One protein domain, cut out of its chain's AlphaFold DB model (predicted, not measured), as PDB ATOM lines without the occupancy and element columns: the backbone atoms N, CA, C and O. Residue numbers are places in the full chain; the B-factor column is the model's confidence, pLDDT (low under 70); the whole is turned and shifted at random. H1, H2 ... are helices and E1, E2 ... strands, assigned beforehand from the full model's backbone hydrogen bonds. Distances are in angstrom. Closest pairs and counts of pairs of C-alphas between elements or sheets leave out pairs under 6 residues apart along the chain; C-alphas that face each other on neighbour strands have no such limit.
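AT A GLANCE: This is residues 49 to 141 of the 145 residues of an uncharacterized protein of Hirsutella minnesotensis 3608 (UniProt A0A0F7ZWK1). A small twisted sheet of three strands makes one side of the domain, and long loops with short helices make the rest. H4 and H5 lie beyond the sheet on the side of E3, while H1 sits in the turn from E1 to E2. The printed part has 93 residues, with five named helices and three named strands in the order E1 H1 E2 H2 H3 H4 H5 E3; the sheet runs E2 E1 E3, antiparallel, and the class is mixed, with under half of the residues in named elements. It is compact, with a radius of gyration of the C-alphas of 13.0 A and spans of 34 by 34 by 20 A.

HOW THE PARTS SIT: E1, residues 49 to 54, is the inner strand, antiparallel to E2, residues 66 to 72, at 145 degrees, with N 51 and O 69 2.8 A apart. E3, residues 136 to 140, is antiparallel to E1 at 147 degrees, with N 138 and O 52 2.7 A apart. H4, residues 111 to 116, only grazes the sheet. It only just touches H3, residues 84 to 88, with C-alphas 85 and 116 closest at 6.0 A, and H5, residues 127 to 130, with C-alphas 114 and 129 closest at 5.2 A. In H3 and H4 every O i to N i+4 pair is within hydrogen-bond range.

IN THESE COORDINATES: E1 begins at C-alpha 49 (-10.491, -28.132, 30.982) and is 15.9 A long. H1 holds residues 57 to 60, and H2 residues 76 to 79. E2 is 19.2 A long, H4 8.5 A. E3, 13.1 A long, ends at C-alpha 140 (-12.827, -23.470, 37.207).

THE WHOLE: C-alphas 90 and 103, the two farthest apart, are 37.1 A apart. The link from H3 to H4 is long, with 22 residues. The printed part has no cut, and no printed residue is under 70 in pLDDT.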
ATOM      1  N   VAL A  49      -9.505 -28.870  30.187       88.12
ATOM      2  CA  VAL A  49     -10.491 -28.132  30.982       88.12
ATOM      3  C   VAL A  49     -11.138 -27.061  30.112       88.12
ATOM      4  O   VAL A  49     -10.465 -26.373  29.338       88.12
ATOM      5  N   GLU A  50     -12.455 -26.918  30.231       91.19
ATOM      6  CA  GLU A  50     -13.180 -25.812  29.616       91.19
ATOM      7  C   GLU A  50     -12.934 -24.514  30.384       91.19
ATOM      8  O   GLU A  50     -13.035 -24.436  31.610       91.19
ATOM      9  N   ALA A  51     -12.630 -23.468  29.633       91.94
ATOM     10  CA  ALA A  51     -12.445 -22.127  30.132       91.94
ATOM     11  C   ALA A  51     -13.213 -21.134  29.258       91.94
ATOM     12  O   ALA A  51     -13.565 -21.403  28.109       91.94
ATOM     13  N   VAL A  52     -13.481 -19.953  29.801       94.19
ATOM     14  CA  VAL A  52     -14.223 -18.895  29.121       94.19
ATOM     15  C   VAL A  52     -13.339 -17.672  28.995       94.19
ATOM     16  O   VAL A  52     -12.942 -17.073  29.988       94.19
ATOM     17  N   VAL A  53     -13.055 -17.252  27.770       94.00
ATOM     18  CA  VAL A  53     -12.430 -15.952  27.521       94.00
ATOM     19  C   VAL A  53     -13.480 -14.875  27.762       94.00
ATOM     20  O   VAL A  53     -14.530 -14.901  27.120       94.00
ATOM     21  N   VAL A  54     -13.197 -13.927  28.650       93.88
ATOM     22  CA  VAL A  54     -14.021 -12.734  28.875       93.88
ATOM     23  C   VAL A  54     -13.240 -11.518  28.416       93.88
ATOM     24  O   VAL A  54     -12.187 -11.183  28.964       93.88
ATOM     25  N   ARG A  55     -13.765 -10.877  27.377       93.56
ATOM     26  CA  ARG A  55     -13.059  -9.852  26.615       93.56
ATOM     27  C   ARG A  55     -13.228  -8.461  27.212       93.56
ATOM     28  O   ARG A  55     -14.293  -8.129  27.731       93.56
ATOM     29  N   CYS A  56     -12.185  -7.645  27.092       91.75
ATOM     30  CA  CYS A  56     -12.231  -6.223  27.434       91.75
ATOM     31  C   CYS A  56     -13.026  -5.387  26.409       91.75
ATOM     32  O   CYS A  56     -13.413  -5.874  25.340       91.75
ATOM     33  N   GLU A  57     -13.271  -4.112  26.734       91.81
ATOM     34  CA  GLU A  57     -14.074  -3.171  25.936       91.81
ATOM     35  C   GLU A  57     -13.682  -3.091  24.455       91.81
ATOM     36  O   GLU A  57     -14.557  -3.010  23.592       91.81
ATOM     37  N   VAL A  58     -12.392  -3.112  24.119       91.06
ATOM     38  CA  VAL A  58     -11.963  -2.991  22.715       91.06
ATOM     39  C   VAL A  58     -12.210  -4.254  21.904       91.06
ATOM     40  O   VAL A  58     -12.653  -4.177  20.757       91.06
ATOM     41  N   GLU A  59     -11.956  -5.419  22.490       89.38
ATOM     42  CA  GLU A  59     -12.120  -6.695  21.799       89.38
ATOM     43  C   GLU A  59     -13.597  -7.021  21.605       89.38
ATOM     44  O   GLU A  59     -14.010  -7.444  20.523       89.38
ATOM     45  N   LYS A  60     -14.423  -6.737  22.614       90.19
ATOM     46  CA  LYS A  60     -15.853  -7.043  22.569       90.19
ATOM     47  C   LYS A  60     -16.630  -6.217  21.525       90.19
ATOM     48  O   LYS A  60     -17.749  -6.570  21.176       90.19
ATOM     49  N   ARG A  61     -16.041  -5.138  20.982       88.56
ATOM     50  CA  ARG A  61     -16.602  -4.384  19.837       88.56
ATOM     51  C   ARG A  61     -16.509  -5.147  18.513       88.56
ATOM     52  O   ARG A  61     -17.205  -4.793  17.567       88.56
ATOM     53  N   ARG A  62     -15.611  -6.134  18.410       87.81
ATOM     54  CA  ARG A  62     -15.314  -6.860  17.161       87.81
ATOM     55  C   ARG A  62     -15.766  -8.313  17.187       87.81
ATOM     56  O   ARG A  62     -16.047  -8.884  16.139       87.81
ATOM     57  N   VAL A  63     -15.795  -8.911  18.370       89.12
ATOM     58  CA  VAL A  63     -16.108 -10.323  18.599       89.12
ATOM     59  C   VAL A  63     -17.072 -10.453  19.782       89.12
ATOM     60  O   VAL A  63     -17.181  -9.512  20.570       89.12
ATOM     61  N   PRO A  64     -17.774 -11.593  19.939       91.19
ATOM     62  CA  PRO A  64     -18.685 -11.800  21.061       91.19
ATOM     63  C   PRO A  64     -18.023 -11.515  22.411       91.19
ATOM     64  O   PRO A  64     -16.826 -11.734  22.582       91.19
ATOM     65  N   HIS A  65     -18.797 -11.062  23.394       90.00
ATOM     66  CA  HIS A  65     -18.261 -10.669  24.703       90.00
ATOM     67  C   HIS A  65     -17.526 -11.810  25.428       90.00
ATOM     68  O   HIS A  65     -16.552 -11.566  26.142       90.00
ATOM     69  N   TRP A  66     -17.954 -13.053  25.199       92.38
ATOM     70  CA  TRP A  66     -17.316 -14.255  25.723       92.38
ATOM     71  C   TRP A  66     -17.162 -15.335  24.654       92.38
ATOM     72  O   TRP A  66     -17.883 -15.359  23.655       92.38
ATOM     73  N   SER A  67     -16.212 -16.243  24.854       93.12
ATOM     74  CA  SER A  67     -16.111 -17.482  24.075       93.12
ATOM     75  C   SER A  67     -15.527 -18.606  24.911       93.12
ATOM     76  O   SER A  67     -14.593 -18.373  25.676       93.12
ATOM     77  N   ALA A  68     -16.030 -19.818  24.706       93.50
ATOM     78  CA  ALA A  68     -15.429 -21.015  25.273       93.50
ATOM     79  C   ALA A  68     -14.090 -21.325  24.586       93.50
ATOM     80  O   ALA A  68     -13.930 -21.121  23.380       93.50
ATOM     81  N   VAL A  69     -13.133 -21.806  25.367       92.56
ATOM     82  CA  VAL A  69     -11.837 -22.308  24.920       92.56
ATOM     83  C   VAL A  69     -11.448 -23.487  25.796       92.56
ATOM     84  O   VAL A  69     -11.807 -23.549  26.968       92.56
ATOM     85  N   THR A  70     -10.704 -24.424  25.234       91.44
ATOM     86  CA  THR A  70     -10.194 -25.573  25.974       91.44
ATOM     87  C   THR A  70      -8.717 -25.369  26.260       91.44
ATOM     88  O   THR A  70      -7.948 -25.023  25.362       91.44
ATOM     89  N   ILE A  71      -8.318 -25.599  27.503       89.38
ATOM     90  CA  ILE A  71      -6.936 -25.479  27.965       89.38
ATOM     91  C   ILE A  71      -6.450 -26.814  28.543       89.38
ATOM     92  O   ILE A  71      -7.269 -27.602  29.013       89.38
ATOM     93  N   PRO A  72      -5.137 -27.084  28.528       87.88
ATOM     94  CA  PRO A  72      -4.582 -28.233  29.232       87.88
ATOM     95  C   PRO A  72      -4.818 -28.139  30.747       87.88
ATOM     96  O   PRO A  72      -4.734 -27.051  31.314       87.88
ATOM     97  N   GLU A  73      -5.061 -29.265  31.409       84.31
ATOM     98  CA  GLU A  73      -5.224 -29.351  32.870       84.31
ATOM     99  C   GLU A  73      -3.913 -29.043  33.617       84.31
ATOM    100  O   GLU A  73      -3.929 -28.418  34.670       84.31
ATOM    101  N   ASP A  74      -2.763 -29.347  33.010       82.25
ATOM    102  CA  ASP A  74      -1.428 -29.049  33.558       82.25
ATOM    103  C   ASP A  74      -0.988 -27.588  33.339       82.25
ATOM    104  O   ASP A  74       0.187 -27.233  33.480       82.25
ATOM    105  N   HIS A  75      -1.901 -26.709  32.922       81.88
ATOM    106  CA  HIS A  75      -1.543 -25.342  32.579       81.88
ATOM    107  C   HIS A  75      -1.182 -24.532  33.835       81.88
ATOM    108  O   HIS A  75      -1.923 -24.489  34.813       81.88
ATOM    109  N   ALA A  76      -0.089 -23.764  33.782       84.12
ATOM    110  CA  ALA A  76       0.417 -22.967  34.912       84.12
ATOM    111  C   ALA A  76      -0.562 -21.898  35.455       84.12
ATOM    112  O   ALA A  76      -0.272 -21.234  36.447       84.12
ATOM    113  N   ILE A  77      -1.726 -21.722  34.822       84.00
ATOM    114  CA  ILE A  77      -2.766 -20.805  35.302       84.00
ATOM    115  C   ILE A  77      -3.408 -21.314  36.588       84.00
ATOM    116  O   ILE A  77      -3.815 -20.496  37.398       84.00
ATOM    117  N   PHE A  78      -3.435 -22.631  36.816       83.31
ATOM    118  CA  PHE A  78      -4.001 -23.220  38.031       83.31
ATOM    119  C   PHE A  78      -3.140 -22.976  39.279       83.31
ATOM    120  O   PHE A  78      -3.581 -23.249  40.388       83.31
ATOM    121  N   LEU A  79      -1.932 -22.421  39.120       84.06
ATOM    122  CA  LEU A  79      -1.091 -21.966  40.233       84.06
ATOM    123  C   LEU A  79      -1.511 -20.590  40.773       84.06
ATOM    124  O   LEU A  79      -0.993 -20.146  41.796       84.06
ATOM    125  N   GLN A  80      -2.397 -19.881  40.070       85.56
ATOM    126  CA  GLN A  80      -2.877 -18.572  40.498       85.56
ATOM    127  C   GLN A  80      -3.947 -18.707  41.588       85.56
ATOM    128  O   GLN A  80      -4.673 -19.703  41.625       85.56
ATOM    129  N   PRO A  81      -4.071 -17.703  42.475       85.81
ATOM    130  CA  PRO A  81      -5.089 -17.725  43.511       85.81
ATOM    131  C   PRO A  81      -6.498 -17.733  42.909       85.81
ATOM    132  O   PRO A  81      -6.771 -17.088  41.893       85.81
ATOM    133  N   VAL A  82      -7.394 -18.448  43.584       88.25
ATOM    134  CA  VAL A  82      -8.828 -18.429  43.295       88.25
ATOM    135  C   VAL A  82      -9.398 -17.068  43.682       88.25
ATOM    136  O   VAL A  82      -8.979 -16.455  44.666       88.25
ATOM    137  N   SER A  83     -10.360 -16.589  42.903       86.38
ATOM    138  CA  SER A  83     -10.997 -15.309  43.164       86.38
ATOM    139  C   SER A  83     -11.865 -15.324  44.429       86.38
ATOM    140  O   SER A  83     -12.571 -16.314  44.659       86.38
ATOM    141  N   PRO A  84     -11.882 -14.230  45.221       85.44
ATOM    142  CA  PRO A  84     -12.579 -14.188  46.503       85.44
ATOM    143  C   PRO A  84     -14.083 -14.465  46.397       85.44
ATOM    144  O   PRO A  84     -14.596 -15.311  47.121       85.44
ATOM    145  N   ILE A  85     -14.801 -13.786  45.492       87.62
ATOM    146  CA  ILE A  85     -16.267 -13.919  45.397       87.62
ATOM    147  C   ILE A  85     -16.692 -15.314  44.920       87.62
ATOM    148  O   ILE A  85     -17.528 -15.926  45.582       87.62
ATOM    149  N   PRO A  86     -16.139 -15.866  43.824       86.25
ATOM    150  CA  PRO A  86     -16.510 -17.200  43.367       86.25
ATOM    151  C   PRO A  86     -16.182 -18.297  44.393       86.25
ATOM    152  O   PRO A  86     -16.968 -19.229  44.560       86.25
ATOM    153  N   ALA A  87     -15.081 -18.160  45.145       85.81
ATOM    154  CA  ALA A  87     -14.756 -19.084  46.232       85.81
ATOM    155  C   ALA A  87     -15.834 -19.104  47.331       85.81
ATOM    156  O   ALA A  87     -16.188 -20.173  47.819       85.81
ATOM    157  N   LEU A  88     -16.408 -17.944  47.677       87.12
ATOM    158  CA  LEU A  88     -17.462 -17.839  48.696       87.12
ATOM    159  C   LEU A  88     -18.775 -18.527  48.306       87.12
ATOM    160  O   LEU A  88     -19.558 -18.873  49.186       87.12
ATOM    161  N   ILE A  89     -19.022 -18.714  47.009       88.62
ATOM    162  CA  ILE A  89     -20.206 -19.412  46.484       88.62
ATOM    163  C   ILE A  89     -19.887 -20.838  46.018       88.62
ATOM    164  O   ILE A  89     -20.642 -21.404  45.233       88.62
ATOM    165  N   GLU A  90     -18.764 -21.409  46.469       88.12
ATOM    166  CA  GLU A  90     -18.325 -22.780  46.152       88.12
ATOM    167  C   GLU A  90     -18.067 -23.027  44.650       88.12
ATOM    168  O   GLU A  90     -18.076 -24.159  44.156       88.12
ATOM    169  N   VAL A  91     -17.780 -21.959  43.899       89.31
ATOM    170  CA  VAL A  91     -17.387 -22.020  42.488       89.31
ATOM    171  C   VAL A  91     -15.969 -21.465  42.365       89.31
ATOM    172  O   VAL A  91     -15.796 -20.295  42.035       89.31
ATOM    173  N   PRO A  92     -14.919 -22.260  42.632       88.56
ATOM    174  CA  PRO A  92     -13.556 -21.750  42.609       88.56
ATOM    175  C   PRO A  92     -13.151 -21.372  41.178       88.56
ATOM    176  O   PRO A  92     -12.901 -22.238  40.340       88.56
ATOM    177  N   LEU A  93     -13.100 -20.070  40.889       91.31
ATOM    178  CA  LEU A  93     -12.672 -19.529  39.599       91.31
ATOM    179  C   LEU A  93     -11.285 -18.902  39.691       91.31
ATOM    180  O   LEU A  93     -11.002 -18.126  40.603       91.31
ATOM    181  N   VAL A  94     -10.452 -19.185  38.696       91.69
ATOM    182  CA  VAL A  94      -9.155 -18.545  38.483       91.69
ATOM    183  C   VAL A  94      -9.257 -17.651  37.254       91.69
ATOM    184  O   VAL A  94      -9.797 -18.063  36.222       91.69
ATOM    185  N   LEU A  95      -8.755 -16.418  37.372       91.88
ATOM    186  CA  LEU A  95      -8.905 -15.385  36.348       91.88
ATOM    187  C   LEU A  95      -7.545 -14.892  35.830       91.88
ATOM    188  O   LEU A  95      -7.139 -13.776  36.155       91.88
ATOM    189  N   PRO A  96      -6.801 -15.678  35.034       91.25
ATOM    190  CA  PRO A  96      -5.550 -15.198  34.472       91.25
ATOM    191  C   PRO A  96      -5.810 -14.150  33.382       91.25
ATOM    192  O   PRO A  96      -6.745 -14.253  32.583       91.25
ATOM    193  N   ARG A  97      -4.935 -13.146  33.309       90.50
ATOM    194  CA  ARG A  97      -4.945 -12.152  32.229       90.50
ATOM    195  C   ARG A  97      -4.271 -12.740  31.002       90.50
ATOM    196  O   ARG A  97      -3.140 -13.209  31.090       90.50
ATOM    197  N   VAL A  98      -4.960 -12.688  29.869       85.88
ATOM    198  CA  VAL A  98      -4.432 -13.165  28.580       85.88
ATOM    199  C   VAL A  98      -3.646 -12.055  27.874       85.88
ATOM    200  O   VAL A  98      -2.782 -12.340  27.052       85.88
ATOM    201  N   GLY A  99      -3.867 -10.803  28.286       70.94
ATOM    202  CA  GLY A  99      -3.172  -9.634  27.763       70.94
ATOM    203  C   GLY A  99      -3.837  -9.131  26.489       70.94
ATOM    204  O   GLY A  99      -3.909  -9.834  25.485       70.94
ATOM    205  N   THR A 100      -4.318  -7.894  26.544       81.00
ATOM    206  CA  THR A 100      -4.741  -7.134  25.369       81.00
ATOM    207  C   THR A 100      -3.919  -5.859  25.372       81.00
ATOM    208  O   THR A 100      -3.922  -5.138  26.367       81.00
ATOM    209  N   ASP A 101      -3.230  -5.574  24.272       76.75
ATOM    210  CA  ASP A 101      -2.471  -4.337  24.139       76.75
ATOM    211  C   ASP A 101      -3.357  -3.256  23.517       76.75
ATOM    212  O   ASP A 101      -3.788  -3.355  22.366       76.75
ATOM    213  N   SER A 102      -3.625  -2.198  24.281       81.19
ATOM    214  CA  SER A 102      -4.238  -0.973  23.774       81.19
ATOM    215  C   SER A 102      -3.530   0.243  24.349       81.19
ATOM    216  O   SER A 102      -3.208   0.301  25.535       81.19
ATOM    217  N   VAL A 103      -3.307   1.243  23.496       83.19
ATOM    218  CA  VAL A 103      -2.762   2.549  23.900       83.19
ATOM    219  C   VAL A 103      -3.797   3.330  24.711       83.19
ATOM    220  O   VAL A 103      -3.445   4.133  25.575       83.19
ATOM    221  N   ASN A 104      -5.084   3.090  24.444       87.00
ATOM    222  CA  ASN A 104      -6.164   3.690  25.197       87.00
ATOM    223  C   ASN A 104      -6.505   2.815  26.399       87.00
ATOM    224  O   ASN A 104      -6.757   1.618  26.311       87.00
ATOM    225  N   ARG A 105      -6.540   3.475  27.539       85.25
ATOM    226  CA  ARG A 105      -6.699   2.879  28.845       85.25
ATOM    227  C   ARG A 105      -8.125   2.326  29.046       85.25
ATOM    228  O   ARG A 105      -8.289   1.145  29.340       85.25
ATOM    229  N   ALA A 106      -9.143   3.110  28.698       87.88
ATOM    230  CA  ALA A 106     -10.550   2.694  28.787       87.88
ATOM    231  C   ALA A 106     -10.910   1.487  27.896       87.88
ATOM    232  O   ALA A 106     -11.903   0.800  28.110       87.88
ATOM    233  N   ASP A 107     -10.103   1.213  26.872       89.50
ATOM    234  CA  ASP A 107     -10.308   0.080  25.972       89.50
ATOM    235  C   ASP A 107      -9.963  -1.268  26.633       89.50
ATOM    236  O   ASP A 107     -10.442  -2.311  26.188       89.50
ATOM    237  N   LEU A 108      -9.170  -1.246  27.710       90.88
ATOM    238  CA  LEU A 108      -8.784  -2.422  28.490       90.88
ATOM    239  C   LEU A 108      -9.733  -2.697  29.660       90.88
ATOM    240  O   LEU A 108      -9.510  -3.645  30.413       90.88
ATOM    241  N   ASP A 109     -10.782  -1.899  29.840       91.19
ATOM    242  CA  ASP A 109     -11.713  -2.124  30.936       91.19
ATOM    243  C   ASP A 109     -12.477  -3.439  30.747       91.19
ATOM    244  O   ASP A 109     -12.859  -3.836  29.641       91.19
ATOM    245  N   ASN A 110     -12.661  -4.149  31.858       92.50
ATOM    246  CA  ASN A 110     -13.354  -5.427  31.899       92.50
ATOM    247  C   ASN A 110     -14.144  -5.524  33.203       92.50
ATOM    248  O   ASN A 110     -13.696  -6.111  34.185       92.50
ATOM    249  N   GLN A 111     -15.341  -4.936  33.193       91.12
ATOM    250  CA  GLN A 111     -16.179  -4.843  34.388       91.12
ATOM    251  C   GLN A 111     -16.559  -6.213  34.960       91.12
ATOM    252  O   GLN A 111     -16.702  -6.355  36.169       91.12
ATOM    253  N   ILE A 112     -16.685  -7.242  34.116       90.69
ATOM    254  CA  ILE A 112     -16.963  -8.606  34.581       90.69
ATOM    255  C   ILE A 112     -15.796  -9.106  35.438       90.69
ATOM    256  O   ILE A 112     -16.014  -9.611  36.536       90.69
ATOM    257  N   ALA A 113     -14.557  -8.914  34.978       91.06
ATOM    258  CA  ALA A 113     -13.370  -9.271  35.747       91.06
ATOM    259  C   ALA A 113     -13.270  -8.484  37.066       91.06
ATOM    260  O   ALA A 113     -12.892  -9.054  38.089       91.06
ATOM    261  N   THR A 114     -13.648  -7.202  37.050       91.69
ATOM    262  CA  THR A 114     -13.700  -6.342  38.239       91.69
ATOM    263  C   THR A 114     -14.692  -6.875  39.269       91.69
ATOM    264  O   THR A 114     -14.306  -7.100  40.412       91.69
ATOM    265  N   TYR A 115     -15.939  -7.158  38.874       90.94
ATOM    266  CA  TYR A 115     -16.962  -7.679  39.787       90.94
ATOM    267  C   TYR A 115     -16.598  -9.044  40.369       90.94
ATOM    268  O   TYR A 115     -16.831  -9.294  41.550       90.94
ATOM    269  N   LEU A 116     -15.999  -9.919  39.558       90.31
ATOM    270  CA  LEU A 116     -15.599 -11.247  40.013       90.31
ATOM    271  C   LEU A 116     -14.475 -11.204  41.052       90.31
ATOM    272  O   LEU A 116     -14.394 -12.137  41.842       90.31
ATOM    273  N   ASN A 117     -13.645 -10.154  41.076       90.31
ATOM    274  CA  ASN A 117     -12.507  -9.998  41.991       90.31
ATOM    275  C   ASN A 117     -12.749  -8.969  43.106       90.31
ATOM    276  O   ASN A 117     -11.788  -8.487  43.709       90.31
ATOM    277  N   ILE A 118     -14.004  -8.605  43.384       90.75
ATOM    278  CA  ILE A 118     -14.313  -7.744  44.530       90.75
ATOM    279  C   ILE A 118     -13.838  -8.423  45.816       90.75
ATOM    280  O   ILE A 118     -14.100  -9.601  46.055       90.75
ATOM    281  N   ASP A 119     -13.130  -7.679  46.659       88.00
ATOM    282  CA  ASP A 119     -12.813  -8.152  47.995       88.00
ATOM    283  C   ASP A 119     -14.088  -8.128  48.847       88.00
ATOM    284  O   ASP A 119     -14.745  -7.097  49.003       88.00
ATOM    285  N   ALA A 120     -14.448  -9.286  49.397       86.81
ATOM    286  CA  ALA A 120     -15.710  -9.468  50.105       86.81
ATOM    287  C   ALA A 120     -15.819  -8.639  51.395       86.81
ATOM    288  O   ALA A 120     -16.926  -8.382  51.860       86.81
ATOM    289  N   ASN A 121     -14.688  -8.217  51.973       88.12
ATOM    290  CA  ASN A 121     -14.665  -7.462  53.225       88.12
ATOM    291  C   ASN A 121     -14.814  -5.956  52.989       88.12
ATOM    292  O   ASN A 121     -15.571  -5.283  53.683       88.12
ATOM    293  N   SER A 122     -14.077  -5.420  52.019       88.62
ATOM    294  CA  SER A 122     -14.099  -4.001  51.659       88.62
ATOM    295  C   SER A 122     -15.262  -3.648  50.733       88.62
ATOM    296  O   SER A 122     -15.702  -2.501  50.734       88.62
ATOM    297  N   GLY A 123     -15.765  -4.610  49.952       88.69
ATOM    298  CA  GLY A 123     -16.782  -4.389  48.923       88.69
ATOM    299  C   GLY A 123     -16.244  -3.713  47.658       88.69
ATOM    300  O   GLY A 123     -17.029  -3.363  46.777       88.69
ATOM    301  N   PHE A 124     -14.924  -3.539  47.545       88.75
ATOM    302  CA  PHE A 124     -14.268  -2.931  46.391       88.75
ATOM    303  C   PHE A 124     -13.337  -3.928  45.701       88.75
ATOM    304  O   PHE A 124     -12.777  -4.829  46.325       88.75
ATOM    305  N   ALA A 125     -13.167  -3.773  44.389       90.19
ATOM    306  CA  ALA A 125     -12.126  -4.496  43.673       90.19
ATOM    307  C   ALA A 125     -10.750  -3.931  44.075       90.19
ATOM    308  O   ALA A 125     -10.622  -2.720  44.223       90.19
ATOM    309  N   PRO A 126      -9.710  -4.765  44.240       89.50
ATOM    310  CA  PRO A 126      -8.352  -4.280  44.464       89.50
ATOM    311  C   PRO A 126      -7.885  -3.385  43.306       89.50
ATOM    312  O   PRO A 126      -8.292  -3.643  42.171       89.50
ATOM    313  N   PRO A 127      -6.928  -2.456  43.506       88.06
ATOM    314  CA  PRO A 127      -6.463  -1.538  42.456       88.06
ATOM    315  C   PRO A 127      -6.006  -2.223  41.164       88.06
ATOM    316  O   PRO A 127      -6.128  -1.673  40.074       88.06
ATOM    317  N   VAL A 128      -5.500  -3.456  41.267       88.75
ATOM    318  CA  VAL A 128      -5.112  -4.253  40.098       88.75
ATOM    319  C   VAL A 128      -6.312  -4.648  39.228       88.75
ATOM    320  O   VAL A 128      -6.131  -4.834  38.029       88.75
ATOM    321  N   TRP A 129      -7.507  -4.790  39.804       89.88
ATOM    322  CA  TRP A 129      -8.752  -5.235  39.166       89.88
ATOM    323  C   TRP A 129      -9.770  -4.108  38.933       89.88
ATOM    324  O   TRP A 129     -10.773  -4.341  38.265       89.88
ATOM    325  N   GLU A 130      -9.533  -2.904  39.455       87.69
ATOM    326  CA  GLU A 130     -10.451  -1.760  39.335       87.69
ATOM    327  C   GLU A 130     -10.617  -1.255  37.900       87.69
ATOM    328  O   GLU A 130     -11.703  -0.842  37.508       87.69
ATOM    329  N   SER A 131      -9.537  -1.239  37.121       86.75
ATOM    330  CA  SER A 131      -9.538  -0.689  35.765       86.75
ATOM    331  C   SER A 131      -8.391  -1.272  34.948       86.75
ATOM    332  O   SER A 131      -7.430  -1.800  35.513       86.75
ATOM    333  N   HIS A 132      -8.461  -1.158  33.620       88.88
ATOM    334  CA  HIS A 132      -7.367  -1.568  32.725       88.88
ATOM    335  C   HIS A 132      -6.975  -3.046  32.847       88.88
ATOM    336  O   HIS A 132      -5.806  -3.414  32.721       88.88
ATOM    337  N   VAL A 133      -7.951  -3.901  33.140       88.81
ATOM    338  CA  VAL A 133      -7.715  -5.313  33.451       88.81
ATOM    339  C   VAL A 133      -7.275  -6.104  32.214       88.81
ATOM    340  O   VAL A 133      -6.441  -7.006  32.320       88.81
ATOM    341  N   GLY A 134      -7.813  -5.748  31.048       92.06
ATOM    342  CA  GLY A 134      -7.637  -6.451  29.784       92.06
ATOM    343  C   GLY A 134      -8.548  -7.673  29.650       92.06
ATOM    344  O   GLY A 134      -9.451  -7.918  30.459       92.06
ATOM    345  N   THR A 135      -8.334  -8.442  28.585       92.44
ATOM    346  CA  THR A 135      -9.016  -9.723  28.397       92.44
ATOM    347  C   THR A 135      -8.483 -10.760  29.379       92.44
ATOM    348  O   THR A 135      -7.272 -10.903  29.588       92.44
ATOM    349  N   ILE A 136      -9.409 -11.497  29.982       93.38
ATOM    350  CA  ILE A 136      -9.117 -12.543  30.956       93.38
ATOM    351  C   ILE A 136      -9.623 -13.891  30.460       93.38
ATOM    352  O   ILE A 136     -10.546 -13.978  29.647       93.38
ATOM    353  N   LEU A 137      -9.043 -14.949  31.000       93.25
ATOM    354  CA  LEU A 137      -9.634 -16.274  30.983       93.25
ATOM    355  C   LEU A 137     -10.397 -16.468  32.296       93.25
ATOM    356  O   LEU A 137      -9.959 -15.986  33.329       93.25
ATOM    357  N   ASN A 138     -11.499 -17.199  32.274       92.25
ATOM    358  CA  ASN A 138     -12.155 -17.737  33.454       92.25
ATOM    359  C   ASN A 138     -12.060 -19.247  33.379       92.25
ATOM    360  O   ASN A 138     -12.569 -19.850  32.437       92.25
ATOM    361  N   VAL A 139     -11.424 -19.853  34.368       92.06
ATOM    362  CA  VAL A 139     -11.333 -21.304  34.472       92.06
ATOM    363  C   VAL A 139     -11.780 -21.733  35.857       92.06
ATOM    364  O   VAL A 139     -11.462 -21.079  36.851       92.06
ATOM    365  N   ARG A 140     -12.520 -22.838  35.931       88.94
ATOM    366  CA  ARG A 140     -12.827 -23.470  37.207       88.94
ATOM    367  C   ARG A 140     -11.608 -24.246  37.696       88.94
ATOM    368  O   ARG A 140     -11.100 -25.103  36.979       88.94
ATOM    369  N   SER A 141     -11.156 -23.961  38.911       82.62
ATOM    370  CA  SER A 141     -10.135 -24.775  39.567       82.62
ATOM    371  C   SER A 141     -10.754 -26.089  40.040       82.62
ATOM    372  O   SER A 141     -11.849 -26.100  40.602       82.62
TER     373      SER A 141